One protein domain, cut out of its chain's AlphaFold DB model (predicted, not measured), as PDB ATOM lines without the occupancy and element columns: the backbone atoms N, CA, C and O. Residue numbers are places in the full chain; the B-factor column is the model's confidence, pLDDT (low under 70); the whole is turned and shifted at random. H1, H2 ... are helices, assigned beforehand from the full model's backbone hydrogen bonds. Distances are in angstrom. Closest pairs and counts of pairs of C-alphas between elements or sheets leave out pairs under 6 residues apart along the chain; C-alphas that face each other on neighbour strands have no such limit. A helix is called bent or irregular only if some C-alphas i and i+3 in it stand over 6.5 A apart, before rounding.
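AT A GLANCE: This is residues 302 to 314 and 352 to 514 of the 527 residues of an uncharacterized protein of Talaromyces stipitatus (strain ATCC 10500 / CBS 375.48 / QM 6759 / NRRL 1006) (UniProt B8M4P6). Two helical hairpins, H3 with H4 and H5 with H6, make a helical core, with the long H6 across it; the small helices H7 and H8 form a corner beyond H6, on the side away from H3. The short H1 and H2 lie away from this core among long loops, and the tail, residues 496 to 514, comes back towards H1, with residues 502 to 507 sticking out. The printed part has 176 residues with eight named helices, H1 to H8 in order, and no named strand; the class is all helix, with 83 residues, under half, in named elements. It is compact, with a radius of gyration of the C-alphas of 18.0 A and spans of 57 by 42 by 31 A.

HOW THE PARTS SIT: Start at H1, residues 302 to 307, and H2, residues 352 to 355; each touches no helix. Next, H3, residues 376 to 382, forms a hairpin with H4, residues 388 to 399: they touch at a steep tilt of 42 degrees, opposite ways, closest at the C-alphas of Ala 381 and Ala 389, 5.0 A. H3 also touches H5, residues 409 to 419, at a shallow tilt of 30 degrees, the same way, closest at C-alphas 382 and 414, 6.9 A. H5 and H6, residues 431 to 456, are a hairpin: residues 437 to 445 of H6 touch H5, closest at C-alphas 415 and 441, 4.2 A, opposite ways at a tilt of 38 degrees, only just steep. H4 and H6 are close but not clearly touching, closest at C-alphas 390 and 437, 6.9 A. H7, residues 478 to 487, and H8, residues 489 to 495, touch only at the corner, and only just, with 3 pairs of C-alphas within 8 A, closest at C-alphas 484 and 492, 6.0 A. In H1, H3, H4, H5 and H8 every O i to N i+4 pair is within hydrogen-bond range, against 18 of 22 in H6 and 5 of 6 in H7; H2 is too short for such a pair.

IN THESE COORDINATES: Find C-alpha 302 at (312.762, 365.190, 301.501), where H1 begins. H4 is 16.8 A long and H5 15.2 A. H6 runs 39.0 A from C-alpha 431 at (331.974, 384.247, 324.949), with a kink of 37 degrees near residue 449; it is irregular, but only just, with C-alphas 449 and 452 6.7 A apart. H7 is 14.2 A long, and H8 ends at C-alpha 495, (325.531, 366.413, 322.056).

THE WHOLE: The two C-alphas farthest apart, of Leu 360 and Asp 425, are 58.5 A apart. Residues 315 to 351 are not printed; C-alphas 314 and 352 are 8.1 A apart across the cut. The links H2 to H3, H5 to H6 and H6 to H7 are long. Confidence is low, under 70, at residues 361 to 369, 424, 451 to 464 and 475 to 514; the mean pLDDT of the printed part is 72.9.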
ATOM      1  N   ILE A 302     313.991 365.911 301.846       85.69
ATOM      2  CA  ILE A 302     312.762 365.190 301.501       85.69
ATOM      3  C   ILE A 302     313.115 363.789 301.006       85.69
ATOM      4  O   ILE A 302     312.566 362.811 301.499       85.69
ATOM      5  N   PHE A 303     314.070 363.664 300.080       91.19
ATOM      6  CA  PHE A 303     314.459 362.355 299.567       91.19
ATOM      7  C   PHE A 303     315.041 361.436 300.639       91.19
ATOM      8  O   PHE A 303     314.746 360.245 300.655       91.19
ATOM      9  N   ARG A 304     315.838 361.977 301.559       87.94
ATOM     10  CA  ARG A 304     316.366 361.207 302.687       87.94
ATOM     11  C   ARG A 304     315.244 360.711 303.610       87.94
ATOM     12  O   ARG A 304     315.277 359.562 304.037       87.94
ATOM     13  N   GLN A 305     314.269 361.563 303.922       82.69
ATOM     14  CA  GLN A 305     313.155 361.240 304.824       82.69
ATOM     15  C   GLN A 305     312.198 360.213 304.219       82.69
ATOM     16  O   GLN A 305     311.798 359.261 304.885       82.69
ATOM     17  N   GLU A 306     311.875 360.393 302.945       85.25
ATOM     18  CA  GLU A 306     310.938 359.555 302.196       85.25
ATOM     19  C   GLU A 306     311.511 358.182 301.878       85.25
ATOM     20  O   GLU A 306     310.766 357.213 301.777       85.25
ATOM     21  N   TYR A 307     312.836 358.080 301.774       85.31
ATOM     22  CA  TYR A 307     313.504 356.791 301.714       85.31
ATOM     23  C   TYR A 307     313.378 356.035 303.048       85.31
ATOM     24  O   TYR A 307     312.968 354.879 303.060       85.31
ATOM     25  N   GLY A 308     313.637 356.722 304.170       78.25
ATOM     26  CA  GLY A 308     313.401 356.212 305.522       78.25
ATOM     27  C   GLY A 308     314.357 355.110 305.994       78.25
ATOM     28  O   GLY A 308     315.065 354.499 305.207       78.25
ATOM     29  N   LEU A 309     314.404 354.875 307.311       70.69
ATOM     30  CA  LEU A 309     315.396 354.011 307.987       70.69
ATOM     31  C   LEU A 309     315.248 352.501 307.732       70.69
ATOM     32  O   LEU A 309     316.135 351.744 308.109       70.69
ATOM     33  N   ASP A 310     314.144 352.063 307.132       70.62
ATOM     34  CA  ASP A 310     313.873 350.660 306.784       70.62
ATOM     35  C   ASP A 310     314.536 350.227 305.467       70.62
ATOM     36  O   ASP A 310     314.546 349.041 305.138       70.62
ATOM     37  N   GLY A 311     315.092 351.170 304.705       75.06
ATOM     38  CA  GLY A 311     315.807 350.876 303.473       75.06
ATOM     39  C   GLY A 311     317.215 350.310 303.700       75.06
ATOM     40  O   GLY A 311     317.932 350.703 304.616       75.06
ATOM     41  N   THR A 312     317.650 349.427 302.798       79.75
ATOM     42  CA  THR A 312     318.986 348.783 302.831       79.75
ATOM     43  C   THR A 312     320.146 349.726 302.475       79.75
ATOM     44  O   THR A 312     321.323 349.397 302.572       79.75
ATOM     45  N   GLY A 313     319.831 350.892 301.927       80.75
ATOM     46  CA  GLY A 313     320.754 351.803 301.263       80.75
ATOM     47  C   GLY A 313     321.273 351.315 299.901       80.75
ATOM     48  O   GLY A 313     321.771 352.135 299.119       80.75
ATOM     49  N   HIS A 314     321.181 350.019 299.578       81.38
ATOM     50  CA  HIS A 314     321.711 349.418 298.339       81.38
ATOM     51  C   HIS A 314     320.842 349.672 297.104       81.38
ATOM     52  O   HIS A 314     321.342 349.635 295.982       81.38
ATOM     53  N   GLN A 352     323.910 352.241 306.437       83.06
ATOM     54  CA  GLN A 352     322.911 351.209 306.120       83.06
ATOM     55  C   GLN A 352     323.425 350.142 305.147       83.06
ATOM     56  O   GLN A 352     323.195 348.950 305.351       83.06
ATOM     57  N   ARG A 353     324.196 350.534 304.124       84.62
ATOM     58  CA  ARG A 353     324.828 349.573 303.200       84.62
ATOM     59  C   ARG A 353     325.833 348.648 303.877       84.62
ATOM     60  O   ARG A 353     326.098 347.570 303.356       84.62
ATOM     61  N   TRP A 354     326.438 349.090 304.976       77.75
ATOM     62  CA  TRP A 354     327.379 348.282 305.747       77.75
ATOM     63  C   TRP A 354     326.675 347.360 306.739       77.75
ATOM     64  O   TRP A 354     327.154 346.253 306.969       77.75
ATOM     65  N   GLU A 355     325.563 347.817 307.317       78.38
ATOM     66  CA  GLU A 355     324.756 347.063 308.283       78.38
ATOM     67  C   GLU A 355     323.872 346.003 307.610       78.38
ATOM     68  O   GLU A 355     323.510 345.013 308.242       78.38
ATOM     69  N   THR A 356     323.546 346.180 306.326       77.62
ATOM     70  CA  THR A 356     322.705 345.252 305.564       77.62
ATOM     71  C   THR A 356     323.499 344.488 304.510       77.62
ATOM     72  O   THR A 356     324.331 345.050 303.791       77.62
ATOM     73  N   ASP A 357     323.217 343.189 304.391       74.81
ATOM     74  CA  ASP A 357     323.824 342.360 303.356       74.81
ATOM     75  C   ASP A 357     323.466 342.896 301.960       74.81
ATOM     76  O   ASP A 357     322.295 343.187 301.680       74.81
ATOM     77  N   PRO A 358     324.448 343.019 301.048       75.06
ATOM     78  CA  PRO A 358     324.169 343.465 299.697       75.06
ATOM     79  C   PRO A 358     323.246 342.458 298.990       75.06
ATOM     80  O   PRO A 358     323.415 341.244 299.151       75.06
ATOM     81  N   PRO A 359     322.315 342.921 298.137       72.94
ATOM     82  CA  PRO A 359     321.475 342.036 297.340       72.94
ATOM     83  C   PRO A 359     322.303 341.040 296.512       72.94
ATOM     84  O   PRO A 359     323.419 341.344 296.066       72.94
ATOM     85  N   LEU A 360     321.739 339.855 296.254       70.69
ATOM     86  CA  LEU A 360     322.341 338.833 295.392       70.69
ATOM     87  C   LEU A 360     322.755 339.447 294.041       70.69
ATOM     88  O   LEU A 360     321.917 339.930 293.288       70.69
ATOM     89  N   GLY A 361     324.059 339.430 293.741       64.19
ATOM     90  CA  GLY A 361     324.640 340.041 292.535       64.19
ATOM     91  C   GLY A 361     325.498 341.287 292.789       64.19
ATOM     92  O   GLY A 361     326.294 341.654 291.928       64.19
ATOM     93  N   CYS A 362     325.444 341.875 293.988       58.78
ATOM     94  CA  CYS A 362     326.239 343.042 294.392       58.78
ATOM     95  C   CYS A 362     327.491 342.663 295.214       58.78
ATOM     96  O   CYS A 362     327.873 343.364 296.150       58.78
ATOM     97  N   ALA A 363     328.168 341.565 294.850       51.22
ATOM     98  CA  ALA A 363     329.232 340.896 295.622       51.22
ATOM     99  C   ALA A 363     330.530 341.708 295.868       51.22
ATOM    100  O   ALA A 363     331.483 341.193 296.454       51.22
ATOM    101  N   ASN A 364     330.595 342.964 295.421       51.44
ATOM    102  CA  ASN A 364     331.788 343.805 295.544       51.44
ATOM    103  C   ASN A 364     331.814 344.641 296.835       51.44
ATOM    104  O   ASN A 364     332.826 345.283 297.110       51.44
ATOM    105  N   GLN A 365     330.733 344.649 297.617       55.44
ATOM    106  CA  GLN A 365     330.684 345.303 298.925       55.44
ATOM    107  C   GLN A 365     330.812 344.212 299.984       55.44
ATOM    108  O   GLN A 365     329.892 343.426 300.181       55.44
ATOM    109  N   ARG A 366     331.995 344.076 300.592       54.56
ATOM    110  CA  ARG A 366     332.185 343.106 301.675       54.56
ATOM    111  C   ARG A 366     331.529 343.666 302.939       54.56
ATOM    112  O   ARG A 366     331.994 344.713 303.388       54.56
ATOM    113  N   PRO A 367     330.518 343.008 303.527       55.19
ATOM    114  CA  PRO A 367     330.065 343.371 304.864       55.19
ATOM    115  C   PRO A 367     331.254 343.313 305.839       55.19
ATOM    116  O   PRO A 367     332.115 342.435 305.729       55.19
ATOM    117  N   GLY A 368     331.344 344.293 306.743       55.50
ATOM    118  CA  GLY A 368     332.372 344.351 307.793       55.50
ATOM    119  C   GLY A 368     333.463 345.419 307.647       55.50
ATOM    120  O   GLY A 368     334.312 345.518 308.530       55.50
ATOM    121  N   GLN A 369     333.470 346.241 306.590       65.00
ATOM    122  CA  GLN A 369     334.279 347.467 306.593       65.00
ATOM    123  C   GLN A 369     333.454 348.607 307.196       65.00
ATOM    124  O   GLN A 369     332.283 348.776 306.872       65.00
ATOM    125  N   ARG A 370     334.045 349.365 308.121       74.75
ATOM    126  CA  ARG A 370     333.306 350.385 308.869       74.75
ATOM    127  C   ARG A 370     332.984 351.610 308.049       74.75
ATOM    128  O   ARG A 370     333.759 352.031 307.183       74.75
ATOM    129  N   TYR A 371     331.866 352.227 308.413       85.94
ATOM    130  CA  TYR A 371     331.579 353.582 308.004       85.94
ATOM    131  C   TYR A 371     332.713 354.499 308.480       85.94
ATOM    132  O   TYR A 371     333.045 354.527 309.660       85.94
ATOM    133  N   THR A 372     333.328 355.213 307.543       88.88
ATOM    134  CA  THR A 372     334.391 356.186 307.806       88.88
ATOM    135  C   THR A 372     334.191 357.402 306.913       88.88
ATOM    136  O   THR A 372     333.780 357.292 305.750       88.88
ATOM    137  N   LEU A 373     334.459 358.577 307.468       92.81
ATOM    138  CA  LEU A 373     334.596 359.812 306.716       92.81
ATOM    139  C   LEU A 373     336.031 359.925 306.183       92.81
ATOM    140  O   LEU A 373     336.973 359.579 306.892       92.81
ATOM    141  N   PRO A 374     336.217 360.441 304.956       94.88
ATOM    142  CA  PRO A 374     337.536 360.807 304.464       94.88
ATOM    143  C   PRO A 374     338.232 361.798 305.406       94.88
ATOM    144  O   PRO A 374     337.691 362.862 305.728       94.88
ATOM    145  N   GLU A 375     339.448 361.456 305.821       94.56
ATOM    146  CA  GLU A 375     340.271 362.240 306.744       94.56
ATOM    147  C   GLU A 375     340.543 363.666 306.231       94.56
ATOM    148  O   GLU A 375     340.637 364.617 307.013       94.56
ATOM    149  N   GLU A 376     340.545 363.865 304.908       96.00
ATOM    150  CA  GLU A 376     340.695 365.182 304.290       96.00
ATOM    151  C   GLU A 376     339.608 366.177 304.710       96.00
ATOM    152  O   GLU A 376     339.849 367.383 304.659       96.00
ATOM    153  N   PHE A 377     338.423 365.715 305.127       97.00
ATOM    154  CA  PHE A 377     337.355 366.605 305.588       97.00
ATOM    155  C   PHE A 377     337.738 367.304 306.894       97.00
ATOM    156  O   PHE A 377     337.531 368.513 307.016       97.00
ATOM    157  N   PHE A 378     338.359 366.582 307.829       96.81
ATOM    158  CA  PHE A 378     338.821 367.139 309.101       96.81
ATOM    159  C   PHE A 378     339.971 368.122 308.878       96.81
ATOM    160  O   PHE A 378     339.925 369.247 309.372       96.81
ATOM    161  N   PHE A 379     340.949 367.754 308.043       96.88
ATOM    162  CA  PHE A 379     342.047 368.651 307.669       96.88
ATOM    163  C   PHE A 379     341.558 369.928 306.982       96.88
ATOM    164  O   PHE A 379     342.094 371.014 307.197       96.88
ATOM    165  N   GLN A 380     340.531 369.821 306.142       96.94
ATOM    166  CA  GLN A 380     339.959 370.986 305.487       96.94
ATOM    167  C   GLN A 380     339.217 371.889 306.479       96.94
ATOM    168  O   GLN A 380     339.291 373.106 306.336       96.94
ATOM    169  N   ALA A 381     338.550 371.312 307.483       97.00
ATOM    170  CA  ALA A 381     337.847 372.054 308.524       97.00
ATOM    171  C   ALA A 381     338.801 372.857 309.422       97.00
ATOM    172  O   ALA A 381     338.588 374.053 309.597       97.00
ATOM    173  N   ILE A 382     339.881 372.246 309.928       96.50
ATOM    174  CA  ILE A 382     340.821 372.918 310.853       96.50
ATOM    175  C   ILE A 382     341.604 374.071 310.204       96.50
ATOM    176  O   ILE A 382     342.100 374.955 310.893       96.50
ATOM    177  N   ARG A 383     341.692 374.095 308.867       96.19
ATOM    178  CA  ARG A 383     342.350 375.165 308.094       96.19
ATOM    179  C   ARG A 383     341.458 376.383 307.840       96.19
ATOM    180  O   ARG A 383     341.912 377.353 307.230       96.19
ATOM    181  N   LEU A 384     340.186 376.332 308.232       95.94
ATOM    182  CA  LEU A 384     339.267 377.461 308.111       95.94
ATOM    183  C   LEU A 384     339.520 378.501 309.216       95.94
ATOM    184  O   LEU A 384     340.118 378.193 310.245       95.94
ATOM    185  N   PRO A 385     339.074 379.754 309.031       93.69
ATOM    186  CA  PRO A 385     339.107 380.731 310.111       93.69
ATOM    187  C   PRO A 385     338.133 380.348 311.237       93.69
ATOM    188  O   PRO A 385     337.075 379.769 310.996       93.69
ATOM    189  N   MET A 386     338.461 380.736 312.469       91.62
ATOM    190  CA  MET A 386     337.523 380.680 313.594       91.62
ATOM    191  C   MET A 386     336.417 381.747 313.435       91.62
ATOM    192  O   MET A 386     336.718 382.850 312.957       91.62
ATOM    193  N   PRO A 387     335.160 381.469 313.841       90.94
ATOM    194  CA  PRO A 387     334.679 380.243 314.501       90.94
ATOM    195  C   PRO A 387     334.254 379.116 313.536       90.94
ATOM    196  O   PRO A 387     333.916 378.019 313.978       90.94
ATOM    197  N   ASP A 388     334.293 379.346 312.219       92.00
ATOM    198  CA  ASP A 388     333.788 378.399 311.212       92.00
ATOM    199  C   ASP A 388     334.475 377.026 311.292       92.00
ATOM    200  O   ASP A 388     333.804 375.995 311.206       92.00
ATOM    201  N   ALA A 389     335.799 377.009 311.501       93.69
ATOM    202  CA  ALA A 389     336.574 375.779 311.680       93.69
ATOM    203  C   ALA A 389     335.997 374.887 312.783       93.69
ATOM    204  O   ALA A 389     335.763 373.701 312.564       93.69
ATOM    205  N   MET A 390     335.702 375.475 313.943       91.06
ATOM    206  CA  MET A 390     335.162 374.776 315.106       91.06
ATOM    207  C   MET A 390     333.768 374.207 314.830       91.06
ATOM    208  O   MET A 390     333.519 373.030 315.096       91.06
ATOM    209  N   HIS A 391     332.859 375.003 314.264       89.50
ATOM    210  CA  HIS A 391     331.498 374.537 313.983       89.50
ATOM    211  C   HIS A 391     331.472 373.424 312.933       89.50
ATOM    212  O   HIS A 391     330.763 372.429 313.103       89.50
ATOM    213  N   ILE A 392     332.261 373.559 311.866       94.00
ATOM    214  CA  ILE A 392     332.359 372.547 310.810       94.00
ATOM    215  C   ILE A 392     333.005 371.271 311.350       94.00
ATOM    216  O   ILE A 392     332.471 370.184 311.126       94.00
ATOM    217  N   PHE A 393     334.101 371.392 312.102       94.56
ATOM    218  CA  PHE A 393     334.759 370.250 312.733       94.56
ATOM    219  C   PHE A 393     333.795 369.503 313.657       94.56
ATOM    220  O   PHE A 393     333.670 368.286 313.564       94.56
ATOM    221  N   THR A 394     333.035 370.231 314.481       90.19
ATOM    222  CA  THR A 394     332.038 369.638 315.383       90.19
ATOM    223  C   THR A 394     330.977 368.841 314.619       90.19
ATOM    224  O   THR A 394     330.559 367.780 315.075       90.19
ATOM    225  N   ARG A 395     330.539 369.307 313.439       90.81
ATOM    226  CA  ARG A 395     329.584 368.557 312.601       90.81
ATOM    227  C   ARG A 395     330.187 367.287 312.013       90.81
ATOM    228  O   ARG A 395     329.506 366.267 311.999       90.81
ATOM    229  N   LEU A 396     331.437 367.335 311.554       94.38
ATOM    230  CA  LEU A 396     332.148 366.149 311.064       94.38
ATOM    231  C   LEU A 396     332.335 365.125 312.185       94.38
ATOM    232  O   LEU A 396     332.008 363.957 312.004       94.38
ATOM    233  N   PHE A 397     332.761 365.594 313.356       90.44
ATOM    234  CA  PHE A 397     332.936 364.780 314.551       90.44
ATOM    235  C   PHE A 397     331.643 364.071 314.969       90.44
ATOM    236  O   PHE A 397     331.650 362.868 315.192       90.44
ATOM    237  N   ARG A 398     330.508 364.783 314.997       85.50
ATOM    238  CA  ARG A 398     329.200 364.175 315.309       85.50
ATOM    239  C   ARG A 398     328.711 363.188 314.259       85.50
ATOM    240  O   ARG A 398     327.893 362.338 314.572       85.50
ATOM    241  N   CYS A 399     329.138 363.345 313.011       88.88
ATOM    242  CA  CYS A 399     328.770 362.410 311.957       88.88
ATOM    243  C   CYS A 399     329.542 361.091 312.092       88.88
ATOM    244  O   CYS A 399     328.975 360.035 311.827       88.88
ATOM    245  N   ASN A 400     330.823 361.147 312.471       89.06
ATOM    246  CA  ASN A 400     331.638 359.971 312.776       89.06
ATOM    247  C   ASN A 400     332.916 360.393 313.523       89.06
ATOM    248  O   ASN A 400     333.833 360.959 312.916       89.06
ATOM    249  N   ALA A 401     332.979 360.126 314.827       87.94
ATOM    250  CA  ALA A 401     334.100 360.522 315.680       87.94
ATOM    251  C   ALA A 401     335.342 359.661 315.424       87.94
ATOM    252  O   ALA A 401     336.472 360.144 315.454       87.94
ATOM    253  N   GLU A 402     335.112 358.395 315.098       85.94
ATOM    254  CA  GLU A 402     336.096 357.354 314.826       85.94
ATOM    255  C   GLU A 402     336.852 357.601 313.514       85.94
ATOM    256  O   GLU A 402     337.854 356.954 313.231       85.94
ATOM    257  N   SER A 403     336.389 358.555 312.702       90.12
ATOM    258  CA  SER A 403     337.072 358.991 311.481       90.12
ATOM    259  C   SER A 403     338.121 360.081 311.715       90.12
ATOM    260  O   SER A 403     338.742 360.536 310.752       90.12
ATOM    261  N   ILE A 404     338.319 360.531 312.962       90.88
ATOM    262  CA  ILE A 404     339.402 361.461 313.294       90.88
ATOM    263  C   ILE A 404     340.755 360.774 313.051       90.88
ATOM    264  O   ILE A 404     340.989 359.690 313.583       90.88
ATOM    265  N   PRO A 405     341.689 361.412 312.321       89.00
ATOM    266  CA  PRO A 405     343.033 360.875 312.138       89.00
ATOM    267  C   PRO A 405     343.794 360.799 313.479       89.00
ATOM    268  O   PRO A 405     344.102 361.849 314.049       89.00
ATOM    269  N   PRO A 406     344.164 359.603 313.973       80.00
ATOM    270  CA  PRO A 406     344.700 359.425 315.330       80.00
ATOM    271  C   PRO A 406     346.111 360.006 315.515       80.00
ATOM    272  O   PRO A 406     346.479 360.406 316.612       80.00
ATOM    273  N   ASN A 407     346.906 360.088 314.443       83.69
ATOM    274  CA  ASN A 407     348.322 360.487 314.493       83.69
ATOM    275  C   ASN A 407     348.604 361.802 313.747       83.69
ATOM    276  O   ASN A 407     349.678 361.995 313.173       83.69
ATOM    277  N   SER A 408     347.622 362.701 313.697       92.12
ATOM    278  CA  SER A 408     347.749 363.968 312.980       92.12
ATOM    279  C   SER A 408     348.363 365.058 313.855       92.12
ATOM    280  O   SER A 408     347.677 365.664 314.673       92.12
ATOM    281  N   SER A 409     349.637 365.383 313.616       94.25
ATOM    282  CA  SER A 409     350.303 366.505 314.294       94.25
ATOM    283  C   SER A 409     349.618 367.850 314.032       94.25
ATOM    284  O   SER A 409     349.585 368.699 314.919       94.25
ATOM    285  N   GLU A 410     349.036 368.038 312.842       95.56
ATOM    286  CA  GLU A 410     348.283 369.246 312.486       95.56
ATOM    287  C   GLU A 410     347.019 369.387 313.349       95.56
ATOM    288  O   GLU A 410     346.745 370.463 313.875       95.56
ATOM    289  N   LEU A 411     346.278 368.291 313.546       94.94
ATOM    290  CA  LEU A 411     345.057 368.280 314.354       94.94
ATOM    291  C   LEU A 411     345.376 368.389 315.850       94.94
ATOM    292  O   LEU A 411     344.701 369.136 316.555       94.94
ATOM    293  N   THR A 412     346.436 367.725 316.323       94.62
ATOM    294  CA  THR A 412     346.924 367.870 317.701       94.62
ATOM    295  C   THR A 412     347.338 369.308 317.999       94.62
ATOM    296  O   THR A 412     346.949 369.845 319.033       94.62
ATOM    297  N   GLN A 413     348.075 369.959 317.092       95.25
ATOM    298  CA  GLN A 413     348.453 371.361 317.268       95.25
ATOM    299  C   GLN A 413     347.225 372.272 317.309       95.25
ATOM    300  O   GLN A 413     347.110 373.090 318.215       95.25
ATOM    301  N   TRP A 414     346.277 372.083 316.388       95.38
ATOM    302  CA  TRP A 414     345.033 372.850 316.379       95.38
ATOM    303  C   TRP A 414     344.230 372.672 317.679       95.38
ATOM    304  O   TRP A 414     343.756 373.652 318.250       95.38
ATOM    305  N   ALA A 415     344.131 371.447 318.203       94.31
ATOM    306  CA  ALA A 415     343.463 371.171 319.476       94.31
ATOM    307  C   ALA A 415     344.171 371.830 320.679       94.31
ATOM    308  O   ALA A 415     343.503 372.351 321.574       94.31
ATOM    309  N   MET A 416     345.510 371.868 320.690       94.94
ATOM    310  CA  MET A 416     346.276 372.618 321.693       94.94
ATOM    311  C   MET A 416     346.003 374.123 321.599       94.94
ATOM    312  O   MET A 416     345.720 374.755 322.615       94.94
ATOM    313  N   ASP A 417     346.035 374.692 320.393       93.06
ATOM    314  CA  ASP A 417     345.798 376.123 320.170       93.06
ATOM    315  C   ASP A 417     344.392 376.549 320.631       93.06
ATOM    316  O   ASP A 417     344.227 377.618 321.235       93.06
ATOM    317  N   LEU A 418     343.394 375.682 320.420       90.19
ATOM    318  CA  LEU A 418     342.044 375.833 320.963       90.19
ATOM    319  C   LEU A 418     342.036 375.822 322.502       90.19
ATOM    320  O   LEU A 418     341.459 376.719 323.117       90.19
ATOM    321  N   GLY A 419     342.702 374.843 323.125       86.06
ATOM    322  CA  GLY A 419     342.727 374.664 324.582       86.06
ATOM    323  C   GLY A 419     343.474 375.766 325.345       86.06
ATOM    324  O   GLY A 419     343.074 376.131 326.452       86.06
ATOM    325  N   TYR A 420     344.527 376.339 324.757       87.25
ATOM    326  CA  TYR A 420     345.302 377.429 325.367       87.25
ATOM    327  C   TYR A 420     344.700 378.819 325.137       87.25
ATOM    328  O   TYR A 420     345.206 379.809 325.670       87.25
ATOM    329  N   GLY A 421     343.610 378.918 324.370       80.31
ATOM    330  CA  GLY A 421     342.956 380.193 324.101       80.31
ATOM    331  C   GLY A 421     343.781 381.116 323.202       80.31
ATOM    332  O   GLY A 421     343.590 382.332 323.261       80.31
ATOM    333  N   SER A 422     344.645 380.573 322.333       79.19
ATOM    334  CA  SER A 422     345.441 381.357 321.367       79.19
ATOM    335  C   SER A 422     344.573 382.148 320.368       79.19
ATOM    336  O   SER A 422     345.080 382.967 319.607       79.19
ATOM    337  N   HIS A 423     343.252 381.936 320.380       74.38
ATOM    338  CA  HIS A 423     342.257 382.633 319.562       74.38
ATOM    339  C   HIS A 423     341.466 383.724 320.306       74.38
ATOM    340  O   HIS A 423     340.509 384.254 319.744       74.38
ATOM    341  N   ARG A 424     341.832 384.068 321.552       66.31
ATOM    342  CA  ARG A 424     341.111 385.052 322.388       66.31
ATOM    343  C   ARG A 424     340.995 386.457 321.789       66.31
ATOM    344  O   ARG A 424     340.069 387.173 322.143       66.31
ATOM    345  N   ASP A 425     341.863 386.815 320.847       71.12
ATOM    346  CA  ASP A 425     341.834 388.128 320.188       71.12
ATOM    347  C   ASP A 425     340.893 388.179 318.965       71.12
ATOM    348  O   ASP A 425     340.818 389.192 318.270       71.12
ATOM    349  N   ASN A 426     340.181 387.090 318.650       78.69
ATOM    350  CA  ASN A 426     339.270 387.070 317.510       78.69
ATOM    351  C   ASN A 426     337.932 387.734 317.861       78.69
ATOM    352  O   ASN A 426     337.031 387.087 318.387       78.69
ATOM    353  N   GLU A 427     337.772 389.000 317.470       80.75
ATOM    354  CA  GLU A 427     336.557 389.812 317.682       80.75
ATOM    355  C   GLU A 427     335.250 389.172 317.163       80.75
ATOM    356  O   GLU A 427     334.161 389.635 317.492       80.75
ATOM    357  N   LYS A 428     335.332 388.127 316.326       84.25
ATOM    358  CA  LYS A 428     334.164 387.414 315.785       84.25
ATOM    359  C   LYS A 428     333.634 386.291 316.676       84.25
ATOM    360  O   LYS A 428     332.568 385.769 316.362       84.25
ATOM    361  N   MET A 429     334.369 385.878 317.707       84.50
ATOM    362  CA  MET A 429     333.932 384.822 318.621       84.50
ATOM    363  C   MET A 429     333.086 385.404 319.749       84.50
ATOM    364  O   MET A 429     333.413 386.434 320.336       84.50
ATOM    365  N   THR A 430     331.980 384.733 320.054       86.69
ATOM    366  CA  THR A 430     331.202 385.016 321.259       86.69
ATOM    367  C   THR A 430     331.903 384.439 322.494       86.69
ATOM    368  O   THR A 430     332.808 383.610 322.384       86.69
ATOM    369  N   VAL A 431     331.487 384.856 323.695       82.50
ATOM    370  CA  VAL A 431     331.974 384.247 324.949       82.50
ATOM    371  C   VAL A 431     331.700 382.739 324.949       82.50
ATOM    372  O   VAL A 431     332.596 381.956 325.257       82.50
ATOM    373  N   ASP A 432     330.514 382.342 324.487       81.94
ATOM    374  CA  ASP A 432     330.129 380.936 324.349       81.94
ATOM    375  C   ASP A 432     331.040 380.189 323.359       81.94
ATOM    376  O   ASP A 432     331.408 379.042 323.610       81.94
ATOM    377  N   ASP A 433     331.465 380.833 322.265       82.81
ATOM    378  CA  ASP A 433     332.400 380.232 321.306       82.81
ATOM    379  C   ASP A 433     333.796 380.026 321.904       82.81
ATOM    380  O   ASP A 433     334.480 379.071 321.538       82.81
ATOM    381  N   HIS A 434     334.250 380.903 322.805       84.31
ATOM    382  CA  HIS A 434     335.545 380.743 323.471       84.31
ATOM    383  C   HIS A 434     335.543 379.573 324.452       84.31
ATOM    384  O   HIS A 434     336.472 378.763 324.426       84.31
ATOM    385  N   ASP A 435     334.495 379.460 325.265       83.69
ATOM    386  CA  ASP A 435     334.324 378.335 326.184       83.69
ATOM    387  C   ASP A 435     334.167 377.020 325.404       83.69
ATOM    388  O   ASP A 435     334.752 375.994 325.767       83.69
ATOM    389  N   LEU A 436     333.441 377.062 324.280       81.06
ATOM    390  CA  LEU A 436     333.295 375.938 323.357       81.06
ATOM    391  C   LEU A 436     334.638 375.532 322.741       81.06
ATOM    392  O   LEU A 436     334.970 374.349 322.740       81.06
ATOM    393  N   ALA A 437     335.424 376.491 322.252       86.81
ATOM    394  CA  ALA A 437     336.739 376.236 321.677       86.81
ATOM    395  C   ALA A 437     337.681 375.599 322.704       86.81
ATOM    396  O   ALA A 437     338.289 374.567 322.418       86.81
ATOM    397  N   GLN A 438     337.758 376.164 323.912       88.50
ATOM    398  CA  GLN A 438     338.621 375.650 324.970       88.50
ATOM    399  C   GLN A 438     338.219 374.231 325.380       88.50
ATOM    400  O   GLN A 438     339.070 373.339 325.431       88.50
ATOM    401  N   GLY A 439     336.925 374.006 325.621       85.44
ATOM    402  CA  GLY A 439     336.418 372.683 325.956       85.44
ATOM    403  C   GLY A 439     336.696 371.670 324.846       85.44
ATOM    404  O   GLY A 439     337.095 370.542 325.134       85.44
ATOM    405  N   LEU A 440     336.471 372.051 323.581       86.56
ATOM    406  CA  LEU A 440     336.678 371.170 322.434       86.56
ATOM    407  C   LEU A 440     338.155 370.797 322.302       86.56
ATOM    408  O   LEU A 440     338.462 369.630 322.090       86.56
ATOM    409  N   GLY A 441     339.065 371.759 322.472       90.75
ATOM    410  CA  GLY A 441     340.506 371.514 322.446       90.75
ATOM    411  C   GLY A 441     340.938 370.498 323.504       90.75
ATOM    412  O   GLY A 441     341.557 369.489 323.167       90.75
ATOM    413  N   SER A 442     340.551 370.712 324.767       89.25
ATOM    414  CA  SER A 442     340.855 369.775 325.861       89.25
ATOM    415  C   SER A 442     340.276 368.383 325.610       89.25
ATOM    416  O   SER A 442     340.977 367.388 325.769       89.25
ATOM    417  N   PHE A 443     339.025 368.313 325.156       87.06
ATOM    418  CA  PHE A 443     338.387 367.048 324.814       87.06
ATOM    419  C   PHE A 443     339.104 366.307 323.695       87.06
ATOM    420  O   PHE A 443     339.328 365.111 323.811       87.06
ATOM    421  N   LEU A 444     339.456 366.996 322.608       88.94
ATOM    422  CA  LEU A 444     340.101 366.358 321.467       88.94
ATOM    423  C   LEU A 444     341.468 365.797 321.840       88.94
ATOM    424  O   LEU A 444     341.816 364.725 321.360       88.94
ATOM    425  N   LEU A 445     342.230 366.487 322.693       90.00
ATOM    426  CA  LEU A 445     343.513 365.981 323.181       90.00
ATOM    427  C   LEU A 445     343.333 364.692 323.983       90.00
ATOM    428  O   LEU A 445     344.005 363.708 323.685       90.00
ATOM    429  N   ASP A 446     342.387 364.665 324.922       86.56
ATOM    430  CA  ASP A 446     342.068 363.447 325.666       86.56
ATOM    431  C   ASP A 446     341.589 362.330 324.723       86.56
ATOM    432  O   ASP A 446     342.138 361.228 324.723       86.56
ATOM    433  N   PHE A 447     340.622 362.634 323.854       84.00
ATOM    434  CA  PHE A 447     340.044 361.688 322.903       84.00
ATOM    435  C   PHE A 447     341.110 361.089 321.975       84.00
ATOM    436  O   PHE A 447     341.139 359.880 321.777       84.00
ATOM    437  N   MET A 448     342.041 361.899 321.458       85.31
ATOM    438  CA  MET A 448     343.165 361.431 320.637       85.31
ATOM    439  C   MET A 448     344.173 360.574 321.400       85.31
ATOM    440  O   MET A 448     344.808 359.722 320.787       85.31
ATOM    441  N   THR A 449     344.341 360.769 322.710       83.12
ATOM    442  CA  THR A 449     345.199 359.878 323.509       83.12
ATOM    443  C   THR A 449     344.544 358.529 323.784       83.12
ATOM    444  O   THR A 449     345.242 357.522 323.884       83.12
ATOM    445  N   GLU A 450     343.214 358.496 323.867       78.00
ATOM    446  CA  GLU A 450     342.444 357.274 324.099       78.00
ATOM    447  C   GLU A 450     342.183 356.502 322.784       78.00
ATOM    448  O   GLU A 450     342.191 355.271 322.790       78.00
ATOM    449  N   LEU A 451     342.052 357.205 321.646       67.94
ATOM    450  CA  LEU A 451     341.793 356.680 320.291       67.94
ATOM    451  C   LEU A 451     342.675 355.485 319.869       67.94
ATOM    452  O   LEU A 451     342.118 354.504 319.384       67.94
ATOM    453  N   PRO A 452     344.011 355.489 320.059       60.47
ATOM    454  CA  PRO A 452     344.869 354.361 319.694       60.47
ATOM    455  C   PRO A 452     344.494 353.041 320.386       60.47
ATOM    456  O   PRO A 452     344.656 351.975 319.795       60.47
ATOM    457  N   GLY A 453     343.933 353.093 321.602       60.78
ATOM    458  CA  GLY A 453     343.381 351.910 322.275       60.78
ATOM    459  C   GLY A 453     342.154 351.332 321.553       60.78
ATOM    460  O   GLY A 453     341.950 350.118 321.547       60.78
ATOM    461  N   TYR A 454     341.396 352.188 320.865       60.28
ATOM    462  CA  TYR A 454     340.268 351.831 319.998       60.28
ATOM    463  C   TYR A 454     340.691 351.499 318.553       60.28
ATOM    464  O   TYR A 454     339.862 351.084 317.750       60.28
ATOM    465  N   ASP A 455     341.957 351.642 318.167       57.03
ATOM    466  CA  ASP A 455     342.392 351.277 316.813       57.03
ATOM    467  C   ASP A 455     342.797 349.795 316.720       57.03
ATOM    468  O   ASP A 455     342.477 349.120 315.738       57.03
ATOM    469  N   ASP A 456     343.445 349.259 317.760       52.16
ATOM    470  CA  ASP A 456     343.922 347.867 317.788       52.16
ATOM    471  C   ASP A 456     342.854 346.874 318.280       52.16
ATOM    472  O   ASP A 456     342.606 345.860 317.622       52.16
ATOM    473  N   GLU A 457     342.162 347.179 319.383       48.88
ATOM    474  CA  GLU A 457     340.998 346.398 319.836       48.88
ATOM    475  C   GLU A 457     339.743 346.864 319.105       48.88
ATOM    476  O   GLU A 457     338.881 346.086 318.683       48.88
ATOM    477  N   GLY A 458     339.674 348.173 318.880       46.78
ATOM    478  CA  GLY A 458     338.460 348.754 318.398       46.78
ATOM    479  C   GLY A 458     338.194 348.506 316.934       46.78
ATOM    480  O   GLY A 458     337.031 348.545 316.621       46.78
ATOM    481  N   ARG A 459     339.106 348.046 316.062       50.56
ATOM    482  CA  ARG A 459     338.729 347.471 314.739       50.56
ATOM    483  C   ARG A 459     337.839 346.215 314.812       50.56
ATOM    484  O   ARG A 459     337.356 345.765 313.774       50.56
ATOM    485  N   ARG A 460     337.610 345.662 316.012       52.59
ATOM    486  CA  ARG A 460     336.689 344.543 316.288       52.59
ATOM    487  C   ARG A 460     335.403 344.934 317.024       52.59
ATOM    488  O   ARG A 460     334.514 344.096 317.097       52.59
ATOM    489  N   ILE A 461     335.301 346.176 317.509       54.56
ATOM    490  CA  ILE A 461     334.088 346.770 318.103       54.56
ATOM    491  C   ILE A 461     332.827 346.429 317.294       54.56
ATOM    492  O   ILE A 461     332.788 346.610 316.066       54.56
ATOM    493  N   ALA A 462     331.807 345.936 317.991       61.03
ATOM    494  CA  ALA A 462     330.486 345.714 317.424       61.03
ATOM    495  C   ALA A 462     329.856 347.055 316.981       61.03
ATOM    496  O   ALA A 462     330.215 348.102 317.519       61.03
ATOM    497  N   PRO A 463     328.890 347.068 316.044       63.56
ATOM    498  CA  PRO A 463     328.131 348.276 315.673       63.56
ATOM    499  C   PRO A 463     327.551 349.066 316.864       63.56
ATOM    500  O   PRO A 463     327.198 350.234 316.723       63.56
ATOM    501  N   ASP A 464     327.465 348.431 318.032       67.25
ATOM    502  CA  ASP A 464     326.908 348.977 319.262       67.25
ATOM    503  C   ASP A 464     327.880 349.877 320.050       67.25
ATOM    504  O   ASP A 464     327.434 350.527 320.995       67.25
ATOM    505  N   GLU A 465     329.166 349.974 319.678       71.75
ATOM    506  CA  GLU A 465     330.176 350.728 320.457       71.75
ATOM    507  C   GLU A 465     330.716 351.998 319.774       71.75
ATOM    508  O   GLU A 465     331.639 352.634 320.275       71.75
ATOM    509  N   GLU A 466     330.120 352.421 318.661       77.44
ATOM    510  CA  GLU A 466     330.406 353.742 318.087       77.44
ATOM    511  C   GLU A 466     329.849 354.867 318.970       77.44
ATOM    512  O   GLU A 466     328.769 354.728 319.542       77.44
ATOM    513  N   LEU A 467     330.550 355.999 319.048       79.94
ATOM    514  CA  LEU A 467     330.199 357.139 319.896       79.94
ATOM    515  C   LEU A 467     328.947 357.871 319.401       79.94
ATOM    516  O   LEU A 467     328.070 358.217 320.198       79.94
ATOM    517  N   PHE A 468     328.869 358.105 318.089       81.94
ATOM    518  CA  PHE A 468     327.726 358.752 317.451       81.94
ATOM    519  C   PHE A 468     327.115 357.875 316.365       81.94
ATOM    520  O   PHE A 468     327.816 357.302 315.532       81.94
ATOM    521  N   ARG A 469     325.784 357.848 316.332       79.69
ATOM    522  CA  ARG A 469     325.001 357.174 315.300       79.69
ATOM    523  C   ARG A 469     323.842 358.062 314.868       79.69
ATOM    524  O   ARG A 469     323.064 358.536 315.692       79.69
ATOM    525  N   TYR A 470     323.749 358.313 313.568       80.25
ATOM    526  CA  TYR A 470     322.802 359.244 312.950       80.25
ATOM    527  C   TYR A 470     322.851 360.648 313.575       80.25
ATOM    528  O   TYR A 470     321.826 361.309 313.747       80.25
ATOM    529  N   GLY A 471     324.058 361.098 313.939       74.19
ATOM    530  CA  GLY A 471     324.304 362.379 314.608       74.19
ATOM    531  C   GLY A 471     323.917 362.444 316.092       74.19
ATOM    532  O   GLY A 471     324.044 363.515 316.689       74.19
ATOM    533  N   MET A 472     323.465 361.337 316.686       76.62
ATOM    534  CA  MET A 472     323.074 361.224 318.097       76.62
ATOM    535  C   MET A 472     324.122 360.436 318.881       76.62
ATOM    536  O   MET A 472     324.770 359.564 318.310       76.62
ATOM    537  N   ILE A 473     324.280 360.698 320.186       76.12
ATOM    538  CA  ILE A 473     325.084 359.807 321.040       76.12
ATOM    539  C   ILE A 473     324.457 358.416 321.007       76.12
ATOM    540  O   ILE A 473     323.243 358.259 321.165       76.12
ATOM    541  N   ASN A 474     325.293 357.404 320.828       74.31
ATOM    542  CA  ASN A 474     324.864 356.025 320.927       74.31
ATOM    543  C   ASN A 474     324.587 355.651 322.397       74.31
ATOM    544  O   ASN A 474     325.497 355.385 323.184       74.31
ATOM    545  N   ASN A 475     323.307 355.640 322.773       66.50
ATOM    546  CA  ASN A 475     322.858 355.379 324.146       66.50
ATOM    547  C   ASN A 475     323.130 353.946 324.634       66.50
ATOM    548  O   ASN A 475     323.047 353.694 325.835       66.50
ATOM    549  N   PHE A 476     323.463 353.011 323.738       61.62
ATOM    550  CA  PHE A 476     323.832 351.645 324.121       61.62
ATOM    551  C   PHE A 476     325.206 351.573 324.800       61.62
ATOM    552  O   PHE A 476     325.528 350.580 325.451       61.62
ATOM    553  N   HIS A 477     325.986 352.654 324.738       61.47
ATOM    554  CA  HIS A 477     327.298 352.717 325.352       61.47
ATOM    555  C   HIS A 477     327.243 353.308 326.771       61.47
ATOM    556  O   HIS A 477     327.514 354.492 326.995       61.47
ATOM    557  N   ALA A 478     326.938 352.461 327.760       53.59
ATOM    558  CA  ALA A 478     326.912 352.824 329.188       53.59
ATOM    559  C   ALA A 478     328.229 353.459 329.694       53.59
ATOM    560  O   ALA A 478     328.241 354.229 330.653       53.59
ATOM    561  N   PHE A 479     329.351 353.164 329.032       54.97
ATOM    562  CA  PHE A 479     330.667 353.713 329.359       54.97
ATOM    563  C   PHE A 479     330.829 355.176 328.911       54.97
ATOM    564  O   PHE A 479     331.438 355.975 329.624       54.97
ATOM    565  N   TYR A 480     330.215 355.582 327.790       57.44
ATOM    566  CA  TYR A 480     330.277 356.980 327.347       57.44
ATOM    567  C   TYR A 480     329.335 357.875 328.138       57.44
ATOM    568  O   TYR A 480     329.660 359.035 328.343       57.44
ATOM    569  N   THR A 481     328.222 357.369 328.665       55.94
ATOM    570  CA  THR A 481     327.368 358.155 329.570       55.94
ATOM    571  C   THR A 481     328.118 358.566 330.842       55.94
ATOM    572  O   THR A 481     327.921 359.677 331.329       55.94
ATOM    573  N   HIS A 482     329.034 357.725 331.332       54.69
ATOM    574  CA  HIS A 482     329.901 358.037 332.471       54.69
ATOM    575  C   HIS A 482     331.025 359.017 332.094       54.69
ATOM    576  O   HIS A 482     331.185 360.040 332.751       54.69
ATOM    577  N   ILE A 483     331.738 358.785 330.984       55.75
ATOM    578  CA  ILE A 483     332.810 359.686 330.519       55.75
ATOM    579  C   ILE A 483     332.260 361.060 330.099       55.75
ATOM    580  O   ILE A 483     332.775 362.096 330.521       55.75
ATOM    581  N   ILE A 484     331.194 361.090 329.298       58.91
ATOM    582  CA  ILE A 484     330.553 362.324 328.833       58.91
ATOM    583  C   ILE A 484     329.868 363.049 329.998       58.91
ATOM    584  O   ILE A 484     329.936 364.272 330.078       58.91
ATOM    585  N   GLY A 485     329.239 362.311 330.917       56.84
ATOM    586  CA  GLY A 485     328.556 362.875 332.078       56.84
ATOM    587  C   GLY A 485     329.501 363.455 333.135       56.84
ATOM    588  O   GLY A 485     329.251 364.557 333.620       56.84
ATOM    589  N   GLU A 486     330.588 362.754 333.479       55.25
ATOM    590  CA  GLU A 486     331.487 363.160 334.571       55.25
ATOM    591  C   GLU A 486     332.677 364.009 334.114       55.25
ATOM    592  O   GLU A 486     333.001 365.004 334.760       55.25
ATOM    593  N   LYS A 487     333.331 363.653 332.999       54.25
ATOM    594  CA  LYS A 487     334.554 364.332 332.526       54.25
ATOM    595  C   LYS A 487     334.241 365.483 331.567       54.25
ATOM    596  O   LYS A 487     335.009 366.436 331.462       54.25
ATOM    597  N   TYR A 488     333.085 365.425 330.907       56.47
ATOM    598  CA  TYR A 488     332.764 366.280 329.770       56.47
ATOM    599  C   TYR A 488     331.334 366.844 329.802       56.47
ATOM    600  O   TYR A 488     330.728 367.048 328.755       56.47
ATOM    601  N   GLY A 489     330.787 367.166 330.978       56.12
ATOM    602  CA  GLY A 489     329.454 367.783 331.116       56.12
ATOM    603  C   GLY A 489     329.150 368.968 330.163       56.12
ATOM    604  O   GLY A 489     328.014 369.083 329.693       56.12
ATOM    605  N   PRO A 490     330.125 369.819 329.778       54.03
ATOM    606  CA  PRO A 490     329.934 370.816 328.716       54.03
ATOM    607  C   PRO A 490     329.667 370.206 327.325       54.03
ATOM    608  O   PRO A 490     328.889 370.751 326.553       54.03
ATOM    609  N   ILE A 491     330.239 369.043 327.027       52.41
ATOM    610  CA  ILE A 491     330.064 368.261 325.789       52.41
ATOM    611  C   ILE A 491     328.736 367.533 325.767       52.41
ATOM    612  O   ILE A 491     328.133 367.412 324.705       52.41
ATOM    613  N   ALA A 492     328.229 367.113 326.928       50.03
ATOM    614  CA  ALA A 492     326.857 366.636 327.037       50.03
ATOM    615  C   ALA A 492     325.881 367.718 326.541       50.03
ATOM    616  O   ALA A 492     325.017 367.420 325.721       50.03
ATOM    617  N   LYS A 493     326.087 368.999 326.902       55.62
ATOM    618  CA  LYS A 493     325.338 370.105 326.275       55.62
ATOM    619  C   LYS A 493     325.555 370.156 324.763       55.62
ATOM    620  O   LYS A 493     324.597 370.412 324.053       55.62
ATOM    621  N   TRP A 494     326.759 369.890 324.249       54.72
ATOM    622  CA  TRP A 494     327.016 369.876 322.802       54.72
ATOM    623  C   TRP A 494     326.230 368.766 322.099       54.72
ATOM    624  O   TRP A 494     325.573 369.034 321.095       54.72
ATOM    625  N   ALA A 495     326.244 367.547 322.625       44.88
ATOM    626  CA  ALA A 495     325.531 366.413 322.056       44.88
ATOM    627  C   ALA A 495     324.002 366.514 322.176       44.88
ATOM    628  O   ALA A 495     323.295 366.031 321.298       44.88
ATOM    629  N   TYR A 496     323.509 367.189 323.220       40.88
ATOM    630  CA  TYR A 496     322.085 367.416 323.476       40.88
ATOM    631  C   TYR A 496     321.516 368.706 322.874       40.88
ATOM    632  O   TYR A 496     320.343 368.991 323.110       40.88
ATOM    633  N   VAL A 497     322.257 369.465 322.045       39.78
ATOM    634  CA  VAL A 497     321.617 370.439 321.131       39.78
ATOM    635  C   VAL A 497     320.925 369.654 320.012       39.78
ATOM    636  O   VAL A 497     321.358 369.613 318.859       39.78
ATOM    637  N   VAL A 498     319.863 368.972 320.428       39.62
ATOM    638  CA  VAL A 498     318.666 368.671 319.665       39.62
ATOM    639  C   VAL A 498     318.187 370.018 319.133       39.62
ATOM    640  O   VAL A 498     318.040 370.972 319.897       39.62
ATOM    641  N   GLU A 499     317.994 370.131 317.822       38.50
ATOM    642  CA  GLU A 499     317.125 371.174 317.275       38.50
ATOM    643  C   GLU A 499     315.785 371.050 318.016       38.50
ATOM    644  O   GLU A 499     315.088 370.062 317.806       38.50
ATOM    645  N   GLU A 500     315.505 371.964 318.958       30.64
ATOM    646  CA  GLU A 500     314.367 371.976 319.894       30.64
ATOM    647  C   GLU A 500     313.126 371.231 319.381       30.64
ATOM    648  O   GLU A 500     312.237 371.840 318.793       30.64
ATOM    649  N   THR A 501     313.017 369.925 319.629       34.09
ATOM    650  CA  THR A 501     311.798 369.162 319.348       34.09
ATOM    651  C   THR A 501     311.689 367.965 320.304       34.09
ATOM    652  O   THR A 501     312.483 367.035 320.290       34.09
ATOM    653  N   SER A 502     310.706 368.100 321.200       31.02
ATOM    654  CA  SER A 502     310.179 367.245 322.280       31.02
ATOM    655  C   SER A 502     310.621 365.776 322.450       31.02
ATOM    656  O   SER A 502     310.686 365.007 321.498       31.02
ATOM    657  N   GLU A 503     310.695 365.386 323.729       26.86
ATOM    658  CA  GLU A 503     310.955 364.096 324.415       26.86
ATOM    659  C   GLU A 503     310.255 362.795 323.930       26.86
ATOM    660  O   GLU A 503     310.191 361.827 324.681       26.86
ATOM    661  N   ALA A 504     309.760 362.685 322.695       28.31
ATOM    662  CA  ALA A 504     309.065 361.476 322.213       28.31
ATOM    663  C   ALA A 504     309.846 360.641 321.171       28.31
ATOM    664  O   ALA A 504     309.283 359.739 320.551       28.31
ATOM    665  N   VAL A 505     311.134 360.917 320.946       35.44
ATOM    666  CA  VAL A 505     311.873 360.411 319.771       35.44
ATOM    667  C   VAL A 505     312.745 359.194 320.090       35.44
ATOM    668  O   VAL A 505     313.960 359.226 319.926       35.44
ATOM    669  N   VAL A 506     312.118 358.102 320.532       31.33
ATOM    670  CA  VAL A 506     312.753 356.769 320.459       31.33
ATOM    671  C   VAL A 506     312.170 355.921 319.324       31.33
ATOM    672  O   VAL A 506     312.888 355.065 318.826       31.33
ATOM    673  N   ASP A 507     310.977 356.230 318.791       28.58
ATOM    674  CA  ASP A 507     310.373 355.365 317.758       28.58
ATOM    675  C   ASP A 507     310.159 355.954 316.357       28.58
ATOM    676  O   ASP A 507     310.084 355.170 315.419       28.58
ATOM    677  N   HIS A 508     310.129 357.270 316.110       33.00
ATOM    678  CA  HIS A 508     309.927 357.762 314.732       33.00
ATOM    679  C   HIS A 508     310.603 359.113 314.452       33.00
ATOM    680  O   HIS A 508     310.114 360.173 314.834       33.00
ATOM    681  N   TYR A 509     311.713 359.079 313.707       34.53
ATOM    682  CA  TYR A 509     312.362 360.261 313.127       34.53
ATOM    683  C   TYR A 509     311.658 360.678 311.820       34.53
ATOM    684  O   TYR A 509     312.079 360.305 310.726       34.53
ATOM    685  N   SER A 510     310.579 361.456 311.935       34.75
ATOM    686  CA  SER A 510     309.840 362.077 310.820       34.75
ATOM    687  C   SER A 510     309.410 363.489 311.237       34.75
ATOM    688  O   SER A 510     308.278 363.690 311.671       34.75
ATOM    689  N   PHE A 511     310.322 364.475 311.227       35.03
ATOM    690  CA  PHE A 511     309.979 365.813 311.749       35.03
ATOM    691  C   PHE A 511     310.332 367.038 310.890       35.03
ATOM    692  O   PHE A 511     310.002 368.151 311.278       35.03
ATOM    693  N   ASP A 512     310.855 366.886 309.672       41.78
ATOM    694  CA  ASP A 512     311.178 368.054 308.822       41.78
ATOM    695  C   ASP A 512     310.259 368.212 307.587       41.78
ATOM    696  O   ASP A 512     310.014 369.334 307.137       41.78
ATOM    697  N   ALA A 513     309.661 367.134 307.063       35.16
ATOM    698  CA  ALA A 513     308.844 367.174 305.840       35.16
ATOM    699  C   ALA A 513     307.620 368.103 305.938       35.16
ATOM    700  O   ALA A 513     307.271 368.786 304.974       35.16
ATOM    701  N   PHE A 514     306.960 368.153 307.101       37.47
ATOM    702  CA  PHE A 514     305.679 368.854 307.254       37.47
ATOM    703  C   PHE A 514     305.831 370.382 307.347       37.47
ATOM    704  O   PHE A 514     304.991 371.120 306.828       37.47
TER     705      PHE A 514